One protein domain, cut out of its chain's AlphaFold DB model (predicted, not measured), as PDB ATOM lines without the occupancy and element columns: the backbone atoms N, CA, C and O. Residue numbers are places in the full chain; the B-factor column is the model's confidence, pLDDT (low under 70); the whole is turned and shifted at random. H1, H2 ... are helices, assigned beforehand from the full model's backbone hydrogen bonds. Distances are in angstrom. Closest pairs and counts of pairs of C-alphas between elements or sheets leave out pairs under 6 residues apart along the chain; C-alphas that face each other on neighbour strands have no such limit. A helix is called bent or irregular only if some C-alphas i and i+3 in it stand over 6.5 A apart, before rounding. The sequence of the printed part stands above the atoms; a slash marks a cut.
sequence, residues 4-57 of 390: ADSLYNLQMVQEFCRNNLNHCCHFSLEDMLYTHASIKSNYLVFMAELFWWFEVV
ATOM      1  N   ALA A   4     385.406 482.399 390.450       97.06
ATOM      2  CA  ALA A   4     385.706 483.518 391.338       97.06
ATOM      3  C   ALA A   4     386.486 483.068 392.586       97.06
ATOM      4  O   ALA A   4     387.482 483.699 392.931       97.06
ATOM      5  N   ASP A   5     386.111 481.937 393.199       97.38
ATOM      6  CA  ASP A   5     386.834 481.388 394.357       97.38
ATOM      7  C   ASP A   5     388.266 481.003 393.970       97.38
ATOM      8  O   ASP A   5     389.206 481.226 394.729       97.38
ATOM      9  N   SER A   6     388.446 480.415 392.781       96.75
ATOM     10  CA  SER A   6     389.775 480.029 392.302       96.75
ATOM     11  C   SER A   6     390.665 481.245 392.046       96.75
ATOM     12  O   SER A   6     391.798 481.263 392.514       96.75
ATOM     13  N   LEU A   7     390.144 482.291 391.399       97.12
ATOM     14  CA  LEU A   7     390.878 483.534 391.158       97.12
ATOM     15  C   LEU A   7     391.244 484.235 392.466       97.12
ATOM     16  O   LEU A   7     392.387 484.655 392.626       97.12
ATOM     17  N   TYR A   8     390.312 484.298 393.419       97.88
ATOM     18  CA  TYR A   8     390.578 484.845 394.748       97.88
ATOM     19  C   TYR A   8     391.700 484.077 395.461       97.88
ATOM     20  O   TYR A   8     392.648 484.674 395.969       97.88
ATOM     21  N   ASN A   9     391.651 482.745 395.444       96.88
ATOM     22  CA  ASN A   9     392.697 481.924 396.050       96.88
ATOM     23  C   ASN A   9     394.061 482.128 395.377       96.88
ATOM     24  O   ASN A   9     395.078 482.196 396.066       96.88
ATOM     25  N   LEU A  10     394.100 482.237 394.048       97.06
ATOM     26  CA  LEU A  10     395.337 482.482 393.304       97.06
ATOM     27  C   LEU A  10     395.912 483.876 393.597       97.06
ATOM     28  O   LEU A  10     397.122 484.004 393.778       97.06
ATOM     29  N   GLN A  11     395.057 484.892 393.748       97.44
ATOM     30  CA  GLN A  11     395.469 486.222 394.211       97.44
ATOM     31  C   GLN A  11     396.090 486.165 395.607       97.44
ATOM     32  O   GLN A  11     397.129 486.776 395.835       97.44
ATOM     33  N   MET A  12     395.509 485.391 396.528       97.38
ATOM     34  CA  MET A  12     396.093 485.198 397.860       97.38
ATOM     35  C   MET A  12     397.480 484.556 397.793       97.38
ATOM     36  O   MET A  12     398.369 484.960 398.538       97.38
ATOM     37  N   VAL A  13     397.701 483.601 396.886       96.62
ATOM     38  CA  VAL A  13     399.030 483.004 396.680       96.62
ATOM     39  C   VAL A  13     400.022 484.035 396.139       96.62
ATOM     40  O   VAL A  13     401.129 484.135 396.672       96.62
ATOM     41  N   GLN A  14     399.644 484.818 395.123       97.06
ATOM     42  CA  GLN A  14     400.494 485.890 394.589       97.06
ATOM     43  C   GLN A  14     400.858 486.908 395.673       97.06
ATOM     44  O   GLN A  14     402.037 487.194 395.869       97.06
ATOM     45  N   GLU A  15     399.862 487.404 396.410       97.56
ATOM     46  CA  GLU A  15     400.047 488.377 397.487       97.56
ATOM     47  C   GLU A  15     400.944 487.824 398.595       97.56
ATOM     48  O   GLU A  15     401.861 488.490 399.071       97.56
ATOM     49  N   PHE A  16     400.724 486.568 398.982       97.19
ATOM     50  CA  PHE A  16     401.541 485.914 399.990       97.19
ATOM     51  C   PHE A  16     403.007 485.834 399.557       97.19
ATOM     52  O   PHE A  16     403.888 486.205 400.334       97.19
ATOM     53  N   CYS A  17     403.277 485.395 398.324       96.75
ATOM     54  CA  CYS A  17     404.641 485.290 397.807       96.75
ATOM     55  C   CYS A  17     405.300 486.668 397.668       96.75
ATOM     56  O   CYS A  17     406.474 486.832 397.999       96.75
ATOM     57  N   ARG A  18     404.528 487.670 397.236       95.88
ATOM     58  CA  ARG A  18     404.961 489.064 397.131       95.88
ATOM     59  C   ARG A  18     405.406 489.618 398.481       95.88
ATOM     60  O   ARG A  18     406.462 490.230 398.565       95.88
ATOM     61  N   ASN A  19     404.639 489.349 399.533       96.19
ATOM     62  CA  ASN A  19     404.836 490.008 400.820       96.19
ATOM     63  C   ASN A  19     405.741 489.206 401.767       96.19
ATOM     64  O   ASN A  19     406.328 489.785 402.676       96.19
ATOM     65  N   ASN A  20     405.853 487.886 401.575       95.00
ATOM     66  CA  ASN A  20     406.540 486.997 402.519       95.00
ATOM     67  C   ASN A  20     407.708 486.210 401.906       95.00
ATOM     68  O   ASN A  20     408.565 485.756 402.659       95.00
ATOM     69  N   LEU A  21     407.758 486.034 400.579       95.00
ATOM     70  CA  LEU A  21     408.723 485.157 399.896       95.00
ATOM     71  C   LEU A  21     409.549 485.890 398.820       95.00
ATOM     72  O   LEU A  21     409.832 485.333 397.764       95.00
ATOM     73  N   ASN A  22     409.934 487.147 399.071       93.75
ATOM     74  CA  ASN A  22     410.780 487.950 398.170       93.75
ATOM     75  C   ASN A  22     410.293 487.990 396.711       93.75
ATOM     76  O   ASN A  22     411.095 487.928 395.785       93.75
ATOM     77  N   HIS A  23     408.981 488.106 396.495       94.38
ATOM     78  CA  HIS A  23     408.410 488.241 395.151       94.38
ATOM     79  C   HIS A  23     408.681 487.048 394.214       94.38
ATOM     80  O   HIS A  23     408.667 487.216 392.999       94.38
ATOM     81  N   CYS A  24     408.860 485.837 394.753       94.69
ATOM     82  CA  CYS A  24     409.199 484.634 393.979       94.69
ATOM     83  C   CYS A  24     408.101 484.139 393.009       94.69
ATOM     84  O   CYS A  24     408.324 483.251 392.190       94.69
ATOM     85  N   CYS A  25     406.878 484.673 393.098       96.31
ATOM     86  CA  CYS A  25     405.795 484.325 392.179       96.31
ATOM     87  C   CYS A  25     405.752 485.317 391.010       96.31
ATOM     88  O   CYS A  25     405.301 486.450 391.173       96.31
ATOM     89  N   HIS A  26     406.191 484.870 389.832       95.44
ATOM     90  CA  HIS A  26     406.265 485.688 388.612       95.44
ATOM     91  C   HIS A  26     405.124 485.437 387.611       95.44
ATOM     92  O   HIS A  26     405.152 485.957 386.499       95.44
ATOM     93  N   PHE A  27     404.134 484.626 387.978       97.06
ATOM     94  CA  PHE A  27     403.005 484.297 387.109       97.06
ATOM     95  C   PHE A  27     401.911 485.350 387.183       97.06
ATOM     96  O   PHE A  27     401.650 485.883 388.260       97.06
ATOM     97  N   SER A  28     401.212 485.581 386.072       96.31
ATOM     98  CA  SER A  28     399.909 486.248 386.093       96.31
ATOM     99  C   SER A  28     398.817 485.307 386.628       96.31
ATOM    100  O   SER A  28     399.002 484.090 386.731       96.31
ATOM    101  N   LEU A  29     397.639 485.850 386.954       96.88
ATOM    102  CA  LEU A  29     396.495 485.016 387.348       96.88
ATOM    103  C   LEU A  29     396.050 484.088 386.214       96.88
ATOM    104  O   LEU A  29     395.641 482.960 386.473       96.88
ATOM    105  N   GLU A  30     396.160 484.543 384.968       96.44
ATOM    106  CA  GLU A  30     395.824 483.767 383.772       96.44
ATOM    107  C   GLU A  30     396.773 482.577 383.613       96.44
ATOM    108  O   GLU A  30     396.322 481.451 383.390       96.44
ATOM    109  N   ASP A  31     398.073 482.792 383.831       96.75
ATOM    110  CA  ASP A  31     399.079 481.729 383.800       96.75
ATOM    111  C   ASP A  31     398.793 480.641 384.840       96.75
ATOM    112  O   ASP A  31     398.994 479.457 384.561       96.75
ATOM    113  N   MET A  32     398.340 481.019 386.042       95.56
ATOM    114  CA  MET A  32     397.994 480.095 387.139       95.56
ATOM    115  C   MET A  32     396.656 479.409 386.946       95.56
ATOM    116  O   MET A  32     396.511 478.234 387.282       95.56
ATOM    117  N   LEU A  33     395.691 480.113 386.367       95.75
ATOM    118  CA  LEU A  33     394.370 479.566 386.122       95.75
ATOM    119  C   LEU A  33     394.380 478.563 384.962       95.75
ATOM    120  O   LEU A  33     393.795 477.488 385.077       95.75
ATOM    121  N   TYR A  34     395.048 478.897 383.855       94.69
ATOM    122  CA  TYR A  34     395.039 478.074 382.644       94.69
ATOM    123  C   TYR A  34     396.225 477.116 382.548       94.69
ATOM    124  O   TYR A  34     396.115 476.103 381.860       94.69
ATOM    125  N   THR A  35     397.338 477.407 383.235       93.00
ATOM    126  CA  THR A  35     398.549 476.566 383.285       93.00
ATOM    127  C   THR A  35     398.933 476.030 381.902       93.00
ATOM    128  O   THR A  35     398.942 474.823 381.644       93.00
ATOM    129  N   HIS A  36     399.216 476.944 380.971       96.00
ATOM    130  CA  HIS A  36     399.554 476.565 379.602       96.00
ATOM    131  C   HIS A  36     400.787 475.641 379.566       96.00
ATOM    132  O   HIS A  36     401.739 475.799 380.333       96.00
ATOM    133  N   ALA A  37     400.809 474.666 378.655       96.50
ATOM    134  CA  ALA A  37     401.849 473.632 378.641       96.50
ATOM    135  C   ALA A  37     403.274 474.191 378.452       96.50
ATOM    136  O   ALA A  37     404.234 473.603 378.953       96.50
ATOM    137  N   SER A  38     403.414 475.335 377.771       96.94
ATOM    138  CA  SER A  38     404.709 475.989 377.527       96.94
ATOM    139  C   SER A  38     405.392 476.509 378.794       96.94
ATOM    140  O   SER A  38     406.612 476.629 378.801       96.94
ATOM    141  N   ILE A  39     404.642 476.789 379.865       96.56
ATOM    142  CA  ILE A  39     405.178 477.341 381.120       96.56
ATOM    143  C   ILE A  39     405.316 476.290 382.226       96.56
ATOM    144  O   ILE A  39     405.624 476.615 383.370       96.56
ATOM    145  N   LYS A  40     405.130 475.005 381.901       96.00
ATOM    146  CA  LYS A  40     405.235 473.904 382.868       96.00
ATOM    147  C   LYS A  40     406.583 473.875 383.594       96.00
ATOM    148  O   LYS A  40     406.617 473.613 384.793       96.00
ATOM    149  N   SER A  41     407.689 474.138 382.894       97.56
ATOM    150  CA  SER A  41     409.019 474.217 383.514       97.56
ATOM    151  C   SER A  41     409.100 475.347 384.536       97.56
ATOM    152  O   SER A  41     409.642 475.145 385.617       97.56
ATOM    153  N   ASN A  42     408.500 476.498 384.231       96.94
ATOM    154  CA  ASN A  42     408.475 477.647 385.132       96.94
ATOM    155  C   ASN A  42     407.733 477.293 386.427       96.94
ATOM    156  O   ASN A  42     408.206 477.620 387.511       96.94
ATOM    157  N   TYR A  43     406.613 476.562 386.340       96.81
ATOM    158  CA  TYR A  43     405.902 476.084 387.533       96.81
ATOM    159  C   TYR A  43     406.760 475.185 388.408       96.81
ATOM    160  O   TYR A  43     406.692 475.280 389.628       96.81
ATOM    161  N   LEU A  44     407.564 474.311 387.807       96.44
ATOM    162  CA  LEU A  44     408.451 473.441 388.573       96.44
ATOM    163  C   LEU A  44     409.533 474.241 389.301       96.44
ATOM    164  O   LEU A  44     409.825 473.926 390.451       96.44
ATOM    165  N   VAL A  45     410.079 475.286 388.670       97.12
ATOM    166  CA  VAL A  45     411.022 476.208 389.325       97.12
ATOM    167  C   VAL A  45     410.345 476.917 390.497       97.12
ATOM    168  O   VAL A  45     410.867 476.882 391.605       97.12
ATOM    169  N   PHE A  46     409.138 477.449 390.302       97.50
ATOM    170  CA  PHE A  46     408.376 478.075 391.383       97.50
ATOM    171  C   PHE A  46     408.070 477.106 392.535       97.50
ATOM    172  O   PHE A  46     408.268 477.445 393.696       97.50
ATOM    173  N   MET A  47     407.660 475.866 392.245       97.31
ATOM    174  CA  MET A  47     407.446 474.843 393.280       97.31
ATOM    175  C   MET A  47     408.740 474.500 394.030       97.31
ATOM    176  O   MET A  47     408.700 474.264 395.238       97.31
ATOM    177  N   ALA A  48     409.885 474.493 393.342       97.69
ATOM    178  CA  ALA A  48     411.187 474.292 393.969       97.69
ATOM    179  C   ALA A  48     411.576 475.468 394.881       97.69
ATOM    180  O   ALA A  48     412.078 475.239 395.980       97.69
ATOM    181  N   GLU A  49     411.293 476.709 394.483       96.81
ATOM    182  CA  GLU A  49     411.509 477.886 395.330       96.81
ATOM    183  C   GLU A  49     410.598 477.888 396.557       96.81
ATOM    184  O   GLU A  49     411.065 478.152 397.663       96.81
ATOM    185  N   LEU A  50     409.319 477.526 396.405       96.56
ATOM    186  CA  LEU A  50     408.424 477.349 397.551       96.56
ATOM    187  C   LEU A  50     408.977 476.298 398.521       96.56
ATOM    188  O   LEU A  50     409.000 476.528 399.730       96.56
ATOM    189  N   PHE A  51     409.462 475.165 398.008       96.81
ATOM    190  CA  PHE A  51     410.094 474.142 398.839       96.81
ATOM    191  C   PHE A  51     411.333 474.681 399.564       96.81
ATOM    192  O   PHE A  51     411.471 474.482 400.768       96.81
ATOM    193  N   TRP A  52     412.201 475.413 398.865       96.44
ATOM    194  CA  TRP A  52     413.363 476.063 399.467       96.44
ATOM    195  C   TRP A  52     412.964 477.022 400.596       96.44
ATOM    196  O   TRP A  52     413.530 476.960 401.688       96.44
ATOM    197  N   TRP A  53     411.946 477.858 400.378       96.50
ATOM    198  CA  TRP A  53     411.447 478.785 401.388       96.50
ATOM    199  C   TRP A  53     410.862 478.078 402.609       96.50
ATOM    200  O   TRP A  53     411.174 478.460 403.733       96.50
ATOM    201  N   PHE A  54     410.028 477.055 402.424       95.31
ATOM    202  CA  PHE A  54     409.338 476.408 403.542       95.31
ATOM    203  C   PHE A  54     410.192 475.371 404.284       95.31
ATOM    204  O   PHE A  54     410.030 475.222 405.496       95.31
ATOM    205  N   GLU A  55     411.100 474.680 403.593       94.69
ATOM    206  CA  GLU A  55     411.898 473.603 404.189       94.69
ATOM    207  C   GLU A  55     413.297 474.065 404.606       94.69
ATOM    208  O   GLU A  55     413.755 473.713 405.692       94.69
ATOM    209  N   VAL A  56     413.971 474.867 403.773       95.69
ATOM    210  CA  VAL A  56     415.379 475.237 403.992       95.69
ATOM    211  C   VAL A  56     415.505 476.576 404.704       95.69
ATOM    212  O   VAL A  56     416.122 476.647 405.764       95.69
ATOM    213  N   VAL A  57     414.922 477.641 404.143       95.56
ATOM    214  CA  VAL A  57     414.982 478.974 404.769       95.56
ATOM    215  C   VAL A  57     414.110 479.017 406.016       95.56
ATOM    216  O   VAL A  57     414.502 479.593 407.026       95.56
TER     217      VAL A  57
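What this domain is: This is residues 4 to 57 of the 390 residues of the protein "cAMP2" of Poeciliopsis prolifica (blackstripe livebearer) (UniProt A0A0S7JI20). Look for an open wedge: the two long helices, H3 and H1, make its two sides, and the short H2 sits between them at the wide end, packed on H1. From the end of H1, residues 21 to 28 fold back to H2, and a tight turn then leads into H3, which runs slantwise back toward the end of H1 without reaching it. The printed part has 54 residues with three named helices, in the order H1, H2, H3, and no named strand, and its class is all helix. It is compact, with a radius of gyration of the C-alphas of 11.3 A, and spans 31 by 23 by 14 A.

How they stand to each other: Begin with the longest helix, H3, residues 37 to 57. It is close to but not clearly touching H2, residues 29 to 34; look at Asp 31 and Ile 39, whose C-alphas are the closest of the two, 8.0 A apart. H2 and H3 run opposite ways at a steep tilt of 61 degrees. Outward from H2 you come to H1, residues 4 to 20, which touches H2 with residues 6 to 11 alone. Their closest C-alphas are those of Leu 10 and Leu 29, 6.6 A apart, and they run opposite ways at a steep tilt of 51 degrees. H1 and H3 are apart. In H1 and H2 every O i to N i+4 pair is within hydrogen-bond range; in H3 14 of 17 are.

Where its parts are: Find C-alpha 37 at (401.849, 473.632, 378.641); from there H3 runs 29.7 A to C-alpha 57 at (414.982, 478.974, 404.769). It is irregular: C-alphas 38 and 41 are 7.6 A apart. H2 runs 8.5 A from C-alpha 29 to C-alpha 34. H1 starts at C-alpha 4, (385.706, 483.518, 391.338), and runs 23.9 A to C-alpha 20.

The domain as a whole: The two C-alphas farthest apart are those of Ala 4 and Val 56, at 33.3 A. The printed part has no cut. The link from H1 to H2 is short and that from H2 to H3 is tight. The mean pLDDT of the printed part is 96.4, and no printed residue is under 70.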